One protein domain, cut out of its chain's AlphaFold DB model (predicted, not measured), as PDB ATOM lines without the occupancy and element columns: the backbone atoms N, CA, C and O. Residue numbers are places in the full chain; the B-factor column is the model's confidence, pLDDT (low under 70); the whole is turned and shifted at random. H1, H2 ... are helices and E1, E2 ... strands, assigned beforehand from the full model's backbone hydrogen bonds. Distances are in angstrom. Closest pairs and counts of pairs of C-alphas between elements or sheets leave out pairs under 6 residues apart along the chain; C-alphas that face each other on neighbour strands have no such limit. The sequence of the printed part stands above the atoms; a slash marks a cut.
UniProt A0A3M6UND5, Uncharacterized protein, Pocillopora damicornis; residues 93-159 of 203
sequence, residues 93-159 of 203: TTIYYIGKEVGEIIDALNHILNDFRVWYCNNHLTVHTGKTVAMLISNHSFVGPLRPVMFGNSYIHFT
ATOM      1  N   THR A  93     -19.468  77.019  67.842       66.19
ATOM      2  CA  THR A  93     -19.168  75.575  67.942       66.19
ATOM      3  C   THR A  93     -20.450  74.768  68.118       66.19
ATOM      4  O   THR A  93     -21.219  75.018  69.044       66.19
ATOM      5  N   THR A  94     -20.656  73.774  67.253       73.94
ATOM      6  CA  THR A  94     -21.776  72.825  67.339       73.94
ATOM      7  C   THR A  94     -21.230  71.424  67.594       73.94
ATOM      8  O   THR A  94     -20.364  70.958  66.859       73.94
ATOM      9  N   ILE A  95     -21.744  70.748  68.623       77.62
ATOM     10  CA  ILE A  95     -21.403  69.361  68.966       77.62
ATOM     11  C   ILE A  95     -22.664  68.522  68.790       77.62
ATOM     12  O   ILE A  95     -23.733  68.911  69.265       77.62
ATOM     13  N   TYR A  96     -22.548  67.377  68.123       80.12
ATOM     14  CA  TYR A  96     -23.656  66.448  67.941       80.12
ATOM     15  C   TYR A  96     -23.209  65.009  68.195       80.12
ATOM     16  O   TYR A  96     -22.045  64.657  68.014       80.12
ATOM     17  N   TYR A  97     -24.161  64.181  68.612       81.69
ATOM     18  CA  TYR A  97     -23.995  62.743  68.760       81.69
ATOM     19  C   TYR A  97     -25.253  62.054  68.236       81.69
ATOM     20  O   TYR A  97     -26.367  62.504  68.511       81.69
ATOM     21  N   ILE A  98     -25.073  60.982  67.466       83.69
ATOM     22  CA  ILE A  98     -26.162  60.218  66.856       83.69
ATOM     23  C   ILE A  98     -26.183  58.840  67.508       83.69
ATOM     24  O   ILE A  98     -25.173  58.142  67.528       83.69
ATOM     25  N   GLY A  99     -27.344  58.446  68.016       82.56
ATOM     26  CA  GLY A  99     -27.555  57.151  68.650       82.56
ATOM     27  C   GLY A  99     -28.984  56.665  68.448       82.56
ATOM     28  O   GLY A  99     -29.794  57.336  67.810       82.56
ATOM     29  N   LYS A 100     -29.282  55.479  68.981       84.00
ATOM     30  CA  LYS A 100     -30.620  54.875  68.897       84.00
ATOM     31  C   LYS A 100     -31.469  55.215  70.116       84.00
ATOM     32  O   LYS A 100     -32.632  55.571  69.970       84.00
ATOM     33  N   GLU A 101     -30.862  55.156  71.297       88.06
ATOM     34  CA  GLU A 101     -31.538  55.412  72.562       88.06
ATOM     35  C   GLU A 101     -31.218  56.810  73.091       88.06
ATOM     36  O   GLU A 101     -30.057  57.195  73.237       88.06
ATOM     37  N   VAL A 102     -32.259  57.569  73.449       87.94
ATOM     38  CA  VAL A 102     -32.125  58.938  73.989       87.94
ATOM     39  C   VAL A 102     -31.256  58.958  75.244       87.94
ATOM     40  O   VAL A 102     -30.486  59.893  75.456       87.94
ATOM     41  N   GLY A 103     -31.347  57.906  76.058       89.31
ATOM     42  CA  GLY A 103     -30.487  57.732  77.216       89.31
ATOM     43  C   GLY A 103     -29.009  57.742  76.822       89.31
ATOM     44  O   GLY A 103     -28.271  58.630  77.256       89.31
ATOM     45  N   GLU A 104     -28.592  56.790  75.995       89.56
ATOM     46  CA  GLU A 104     -27.200  56.645  75.554       89.56
ATOM     47  C   GLU A 104     -26.674  57.926  74.899       89.56
ATOM     48  O   GLU A 104     -25.550  58.339  75.172       89.56
ATOM     49  N   ILE A 105     -27.516  58.599  74.106       89.00
ATOM     50  CA  ILE A 105     -27.178  59.876  73.466       89.00
ATOM     51  C   ILE A 105     -26.826  60.943  74.502       89.00
ATOM     52  O   ILE A 105     -25.814  61.625  74.353       89.00
ATOM     53  N   ILE A 106     -27.638  61.101  75.550       91.19
ATOM     54  CA  ILE A 106     -27.388  62.109  76.589       91.19
ATOM     55  C   ILE A 106     -26.117  61.776  77.381       91.19
ATOM     56  O   ILE A 106     -25.342  62.680  77.692       91.19
ATOM     57  N   ASP A 107     -25.871  60.499  77.682       91.12
ATOM     58  CA  ASP A 107     -24.664  60.080  78.406       91.12
ATOM     59  C   ASP A 107     -23.400  60.310  77.573       91.12
ATOM     60  O   ASP A 107     -22.427  60.886  78.067       91.12
ATOM     61  N   ALA A 108     -23.434  59.935  76.292       88.00
ATOM     62  CA  ALA A 108     -22.346  60.183  75.357       88.00
ATOM     63  C   ALA A 108     -22.099  61.687  75.177       88.00
ATOM     64  O   ALA A 108     -20.955  62.137  75.243       88.00
ATOM     65  N   LEU A 109     -23.162  62.482  75.027       88.31
ATOM     66  CA  LEU A 109     -23.056  63.933  74.897       88.31
ATOM     67  C   LEU A 109     -22.439  64.571  76.147       88.31
ATOM     68  O   LEU A 109     -21.562  65.419  76.023       88.31
ATOM     69  N   ASN A 110     -22.840  64.145  77.346       92.44
ATOM     70  CA  ASN A 110     -22.243  64.621  78.594       92.44
ATOM     71  C   ASN A 110     -20.762  64.239  78.719       92.44
ATOM     72  O   ASN A 110     -19.965  65.036  79.215       92.44
ATOM     73  N   HIS A 111     -20.376  63.050  78.250       90.81
ATOM     74  CA  HIS A 111     -18.974  62.640  78.221       90.81
ATOM     75  C   HIS A 111     -18.152  63.535  77.284       90.81
ATOM     76  O   HIS A 111     -17.162  64.127  77.713       90.81
ATOM     77  N   ILE A 112     -18.640  63.741  76.055       84.31
ATOM     78  CA  ILE A 112     -18.020  64.626  75.060       84.31
ATOM     79  C   ILE A 112     -17.912  66.058  75.594       84.31
ATOM     80  O   ILE A 112     -16.863  66.682  75.471       84.31
ATOM     81  N   LEU A 113     -18.967  66.591  76.217       85.19
ATOM     82  CA  LEU A 113     -18.954  67.936  76.795       85.19
ATOM     83  C   LEU A 113     -17.958  68.066  77.948       85.19
ATOM     84  O   LEU A 113     -17.377  69.137  78.127       85.19
ATOM     85  N   ASN A 114     -17.733  67.003  78.723       90.44
ATOM     86  CA  ASN A 114     -16.725  67.020  79.772       90.44
ATOM     87  C   ASN A 114     -15.302  67.022  79.199       90.44
ATOM     88  O   ASN A 114     -14.473  67.803  79.666       90.44
ATOM     89  N   ASP A 115     -15.029  66.218  78.175       85.38
ATOM     90  CA  ASP A 115     -13.731  66.226  77.493       85.38
ATOM     91  C   ASP A 115     -13.491  67.574  76.806       85.38
ATOM     92  O   ASP A 115     -12.429  68.187  76.956       85.38
ATOM     93  N   PHE A 116     -14.529  68.103  76.153       80.38
ATOM     94  CA  PHE A 116     -14.522  69.429  75.551       80.38
ATOM     95  C   PHE A 116     -14.242  70.514  76.592       80.38
ATOM     96  O   PHE A 116     -13.422  71.396  76.352       80.38
ATOM     97  N   ARG A 117     -14.851  70.430  77.781       81.69
ATOM     98  CA  ARG A 117     -14.583  71.343  78.901       81.69
ATOM     99  C   ARG A 117     -13.132  71.278  79.356       81.69
ATOM    100  O   ARG A 117     -12.537  72.329  79.564       81.69
ATOM    101  N   VAL A 118     -12.570  70.081  79.530       82.19
ATOM    102  CA  VAL A 118     -11.165  69.916  79.942       82.19
ATOM    103  C   VAL A 118     -10.241  70.579  78.924       82.19
ATOM    104  O   VAL A 118      -9.369  71.357  79.311       82.19
ATOM    105  N   TRP A 119     -10.477  70.352  77.632       76.88
ATOM    106  CA  TRP A 119      -9.722  71.011  76.571       76.88
ATOM    107  C   TRP A 119      -9.896  72.537  76.604       76.88
ATOM    108  O   TRP A 119      -8.902  73.260  76.575       76.88
ATOM    109  N   TYR A 120     -11.126  73.041  76.751       72.56
ATOM    110  CA  TYR A 120     -11.412  74.479  76.835       72.56
ATOM    111  C   TYR A 120     -10.683  75.136  78.017       72.56
ATOM    112  O   TYR A 120      -9.999  76.142  77.842       72.56
ATOM    113  N   CYS A 121     -10.756  74.527  79.207       68.88
ATOM    114  CA  CYS A 121     -10.074  75.009  80.407       68.88
ATOM    115  C   CYS A 121      -8.549  75.020  80.240       68.88
ATOM    116  O   CYS A 121      -7.906  75.994  80.629       68.88
ATOM    117  N   ASN A 122      -7.976  73.976  79.634       71.88
ATOM    118  CA  ASN A 122      -6.534  73.882  79.392       71.88
ATOM    119  C   ASN A 122      -6.033  74.911  78.369       71.88
ATOM    120  O   ASN A 122      -4.872  75.299  78.416       71.88
ATOM    121  N   ASN A 123      -6.907  75.371  77.471       63.94
ATOM    122  CA  ASN A 123      -6.603  76.404  76.480       63.94
ATOM    123  C   ASN A 123      -7.050  77.807  76.925       63.94
ATOM    124  O   ASN A 123      -7.050  78.736  76.120       63.94
ATOM    125  N   HIS A 124      -7.428  77.976  78.199       62.59
ATOM    126  CA  HIS A 124      -7.916  79.241  78.762       62.59
ATOM    127  C   HIS A 124      -9.106  79.849  78.002       62.59
ATOM    128  O   HIS A 124      -9.296  81.066  77.980       62.59
ATOM    129  N   LEU A 125      -9.925  79.000  77.385       64.31
ATOM    130  CA  LEU A 125     -11.155  79.396  76.723       64.31
ATOM    131  C   LEU A 125     -12.332  79.246  77.700       64.31
ATOM    132  O   LEU A 125     -12.355  78.350  78.548       64.31
ATOM    133  N   THR A 126     -13.348  80.101  77.555       62.97
ATOM    134  CA  THR A 126     -14.544  80.095  78.415       62.97
ATOM    135  C   THR A 126     -15.800  79.927  77.572       62.97
ATOM    136  O   THR A 126     -16.027  80.682  76.629       62.97
ATOM    137  N   VAL A 127     -16.633  78.939  77.901       69.75
ATOM    138  CA  VAL A 127     -17.938  78.758  77.250       69.75
ATOM    139  C   VAL A 127     -18.970  79.644  77.938       69.75
ATOM    140  O   VAL A 127     -19.120  79.614  79.160       69.75
ATOM    141  N   HIS A 128     -19.734  80.403  77.154       75.50
ATOM    142  CA  HIS A 128     -20.901  81.127  77.650       75.50
ATOM    143  C   HIS A 128     -22.088  80.177  77.826       75.50
ATOM    144  O   HIS A 128     -22.998  80.152  77.001       75.50
ATOM    145  N   THR A 129     -22.104  79.426  78.928       76.25
ATOM    146  CA  THR A 129     -23.121  78.390  79.189       76.25
ATOM    147  C   THR A 129     -24.560  78.911  79.143       76.25
ATOM    148  O   THR A 129     -25.455  78.159  78.791       76.25
ATOM    149  N   GLY A 130     -24.795  80.197  79.435       75.69
ATOM    150  CA  GLY A 130     -26.123  80.819  79.318       75.69
ATOM    151  C   GLY A 130     -26.610  81.055  77.880       75.69
ATOM    152  O   GLY A 130     -27.802  81.249  77.674       75.69
ATOM    153  N   LYS A 131     -25.710  81.047  76.887       78.56
ATOM    154  CA  LYS A 131     -26.045  81.126  75.452       78.56
ATOM    155  C   LYS A 131     -26.018  79.759  74.766       78.56
ATOM    156  O   LYS A 131     -26.522  79.626  73.656       78.56
ATOM    157  N   THR A 132     -25.419  78.759  75.404       82.56
ATOM    158  CA  THR A 132     -25.369  77.391  74.893       82.56
ATOM    159  C   THR A 132     -26.725  76.718  75.074       82.56
ATOM    160  O   THR A 132     -27.299  76.726  76.161       82.56
ATOM    161  N   VAL A 133     -27.224  76.101  74.007       86.62
ATOM    162  CA  VAL A 133     -28.485  75.352  74.006       86.62
ATOM    163  C   VAL A 133     -28.252  73.952  73.451       86.62
ATOM    164  O   VAL A 133     -27.398  73.756  72.590       86.62
ATOM    165  N   ALA A 134     -29.022  72.983  73.935       89.44
ATOM    166  CA  ALA A 134     -29.060  71.629  73.399       89.44
ATOM    167  C   ALA A 134     -30.366  71.424  72.626       89.44
ATOM    168  O   ALA A 134     -31.406  71.962  72.996       89.44
ATOM    169  N   MET A 135     -30.344  70.624  71.565       89.25
ATOM    170  CA  MET A 135     -31.551  70.242  70.834       89.25
ATOM    171  C   MET A 135     -31.518  68.741  70.585       89.25
ATOM    172  O   MET A 135     -30.544  68.227  70.042       89.25
ATOM    173  N   LEU A 136     -32.586  68.046  70.977       88.31
ATOM    174  CA  LEU A 136     -32.786  66.645  70.628       88.31
ATOM    175  C   LEU A 136     -33.601  66.575  69.339       88.31
ATOM    176  O   LEU A 136     -34.752  67.004  69.318       88.31
ATOM    177  N   ILE A 137     -33.009  66.018  68.289       85.06
ATOM    178  CA  ILE A 137     -33.681  65.773  67.013       85.06
ATOM    179  C   ILE A 137     -33.978  64.281  66.930       85.06
ATOM    180  O   ILE A 137     -33.075  63.459  67.061       85.06
ATOM    181  N   SER A 138     -35.248  63.928  66.734       82.38
ATOM    182  CA  SER A 138     -35.679  62.537  66.599       82.38
ATOM    183  C   SER A 138     -36.915  62.437  65.713       82.38
ATOM    184  O   SER A 138     -37.792  63.302  65.737       82.38
ATOM    185  N   ASN A 139     -36.993  61.353  64.944       77.62
ATOM    186  CA  ASN A 139     -38.188  60.942  64.205       77.62
ATOM    187  C   ASN A 139     -39.215  60.221  65.103       77.62
ATOM    188  O   ASN A 139     -40.349  60.003  64.677       77.62
ATOM    189  N   HIS A 140     -38.842  59.870  66.336       77.75
ATOM    190  CA  HIS A 140     -39.707  59.223  67.316       77.75
ATOM    191  C   HIS A 140     -40.014  60.163  68.483       77.75
ATOM    192  O   HIS A 140     -39.149  60.889  68.976       77.75
ATOM    193  N   SER A 141     -41.258  60.132  68.961       72.12
ATOM    194  CA  SER A 141     -41.638  60.837  70.184       72.12
ATOM    195  C   SER A 141     -40.986  60.168  71.391       72.12
ATOM    196  O   SER A 141     -41.299  59.020  71.707       72.12
ATOM    197  N   PHE A 142     -40.109  60.889  72.083       79.00
ATOM    198  CA  PHE A 142     -39.602  60.462  73.380       79.00
ATOM    199  C   PHE A 142     -40.666  60.722  74.454       79.00
ATOM    200  O   PHE A 142     -41.187  61.834  74.555       79.00
ATOM    201  N   VAL A 143     -40.991  59.698  75.247       72.19
ATOM    202  CA  VAL A 143     -41.949  59.785  76.357       72.19
ATOM    203  C   VAL A 143     -41.187  59.547  77.653       72.19
ATOM    204  O   VAL A 143     -40.893  58.414  78.018       72.19
ATOM    205  N   GLY A 144     -40.829  60.631  78.332       77.94
ATOM    206  CA  GLY A 144     -40.124  60.575  79.607       77.94
ATOM    207  C   GLY A 144     -39.431  61.894  79.945       77.94
ATOM    208  O   GLY A 144     -39.343  62.786  79.096       77.94
ATOM    209  N   PRO A 145     -38.936  62.048  81.182       81.81
ATOM    210  CA  PRO A 145     -38.066  63.162  81.520       81.81
ATOM    211  C   PRO A 145     -36.714  62.999  80.811       81.81
ATOM    212  O   PRO A 145     -36.092  61.937  80.868       81.81
ATOM    213  N   LEU A 146     -36.245  64.057  80.148       84.94
ATOM    214  CA  LEU A 146     -34.883  64.091  79.619       84.94
ATOM    215  C   LEU A 146     -33.898  64.196  80.783       84.94
ATOM    216  O   LEU A 146     -34.063  65.026  81.679       84.94
ATOM    217  N   ARG A 147     -32.852  63.367  80.752       89.94
ATOM    218  CA  ARG A 147     -31.721  63.522  81.669       89.94
ATOM    219  C   ARG A 147     -31.005  64.852  81.390       89.94
ATOM    220  O   ARG A 147     -30.985  65.300  80.243       89.94
ATOM    221  N   PRO A 148     -30.434  65.499  82.418       90.75
ATOM    222  CA  PRO A 148     -29.788  66.790  82.247       90.75
ATOM    223  C   PRO A 148     -28.529  66.677  81.379       90.75
ATOM    224  O   PRO A 148     -27.750  65.729  81.501       90.75
ATOM    225  N   VAL A 149     -28.325  67.685  80.533       92.38
ATOM    226  CA  VAL A 149     -27.067  67.907  79.815       92.38
ATOM    227  C   VAL A 149     -26.285  68.976  80.567       92.38
ATOM    228  O   VAL A 149     -26.826  70.041  80.871       92.38
ATOM    229  N   MET A 150     -25.027  68.688  80.884       90.88
ATOM    230  CA  MET A 150     -24.209  69.494  81.784       90.88
ATOM    231  C   MET A 150     -22.937  69.979  81.095       90.88
ATOM    232  O   MET A 150     -22.260  69.225  80.400       90.88
ATOM    233  N   PHE A 151     -22.563  71.229  81.363       86.31
ATOM    234  CA  PHE A 151     -21.226  71.747  81.085       86.31
ATOM    235  C   PHE A 151     -20.571  72.175  82.399       86.31
ATOM    236  O   PHE A 151     -20.823  73.262  82.923       86.31
ATOM    237  N   GLY A 152     -19.757  71.285  82.974       86.44
ATOM    238  CA  GLY A 152     -19.268  71.450  84.342       86.44
ATOM    239  C   GLY A 152     -20.433  71.412  85.332       86.44
ATOM    240  O   GLY A 152     -21.172  70.434  85.371       86.44
ATOM    241  N   ASN A 153     -20.616  72.491  86.094       88.00
ATOM    242  CA  ASN A 153     -21.699  72.609  87.078       88.00
ATOM    243  C   ASN A 153     -22.951  73.312  86.520       88.00
ATOM    244  O   ASN A 153     -23.917  73.515  87.254       88.00
ATOM    245  N   SER A 154     -22.937  73.703  85.244       87.94
ATOM    246  CA  SER A 154     -24.034  74.431  84.602       87.94
ATOM    247  C   SER A 154     -24.931  73.496  83.799       87.94
ATOM    248  O   SER A 154     -24.439  72.669  83.029       87.94
ATOM    249  N   TYR A 155     -26.244  73.685  83.921       91.44
ATOM    250  CA  TYR A 155     -27.242  73.007  83.093       91.44
ATOM    251  C   TYR A 155     -27.327  73.662  81.712       91.44
ATOM    252  O   TYR A 155     -27.468  74.882  81.612       91.44
ATOM    253  N   ILE A 156     -27.292  72.852  80.653       91.00
ATOM    254  CA  ILE A 156     -27.609  73.291  79.292       91.00
ATOM    255  C   ILE A 156     -29.106  73.085  79.057       91.00
ATOM    256  O   ILE A 156     -29.631  71.984  79.226       91.00
ATOM    257  N   HIS A 157     -29.804  74.147  78.653       90.06
ATOM    258  CA  HIS A 157     -31.238  74.078  78.389       90.06
ATOM    259  C   HIS A 157     -31.530  73.396  77.048       90.06
ATOM    260  O   HIS A 157     -30.902  73.705  76.030       90.06
ATOM    261  N   PHE A 158     -32.530  72.513  77.038       89.81
ATOM    262  CA  PHE A 158     -33.062  71.949  75.804       89.81
ATOM    263  C   PHE A 158     -34.010  72.933  75.121       89.81
ATOM    264  O   PHE A 158     -34.998  73.359  75.708       89.81
ATOM    265  N   THR A 159     -33.745  73.242  73.856       88.88
ATOM    266  CA  THR A 159     -34.616  74.048  73.001       88.88
ATOM    267  C   THR A 159     -35.263  73.192  71.917       88.88
ATOM    268  O   THR A 159     -34.714  72.186  71.470       88.88
TER     269      THR A 159
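What this domain is: This is residues 93 to 159 of the 203 residues of an uncharacterized protein of Pocillopora damicornis (UniProt A0A3M6UND5). One long helix, H1, makes one side of this model, and a small strand hairpin, E1 with E2, packs beside it through E1, which runs nearly along the helix, while E2 is the farther strand. From the far end of H1, where residues 119 to 124 stick out, a long loop folds back past the hairpin, pairs briefly with E2 at residues 133 to 134, swings wide near Ser 141 and returns into E1. The printed part has 67 residues, with one named helix and two named strands in the order H1, E1, E2; the two-stranded sheet is antiparallel. The class is mixed, helices and strands, with under half of the residues in named elements. The whole is compact, with a radius of gyration of the C-alphas of 12.5 A, yet elongated in outline, spanning 39 by 20 by 19 A.

How they stand to each other: Begin at Thr 93 and go along residues 93 to 101 to the helix H1, residues 102 to 122, in which every O i to N i+4 pair is within hydrogen-bond range. Look next at E1, residues 149 to 151: its closest C-alphas to H1 are those of Val 149 and Asn 110, 6.0 A apart, and the two centres are 7.6 A apart. E2, residues 154 to 158, is the antiparallel neighbour of E1, with 140 degrees between their directions, and the two form a hairpin. Across it you will find N 151 and O 154 at 2.9 A and N 156 and O 149 at 2.9 A, within hydrogen-bond range. The C-alphas of Met 150 and Tyr 155 face each other at 4.8 A. H1 and E2 are apart. Residues 133 to 134 pair in parallel with residues 157 to 158 of E2.

Where its parts are: Find C-alpha 102 at (-32.125, 58.938, 73.989); from there H1 runs 30.1 A to C-alpha 122 at (-6.534, 73.882, 79.392). E1 goes from Val 149 to Phe 151, 7.1 A. E2 covers 12.8 A from Ser 154 to Phe 158, whose C-alpha is at (-33.062, 71.949, 75.804).

The domain as a whole: The C-alphas farthest apart are those of His 124 and Ser 141, at 39.4 A. The printed part has no cut. H1 and E1 are joined by a long link of 26 residues, 123 to 148, and E1 and E2 by a tight link of 2 residues. Mean pLDDT of the printed part is 82.3; look for values under 70 at residue 93, residue 121 and residues 123 to 127.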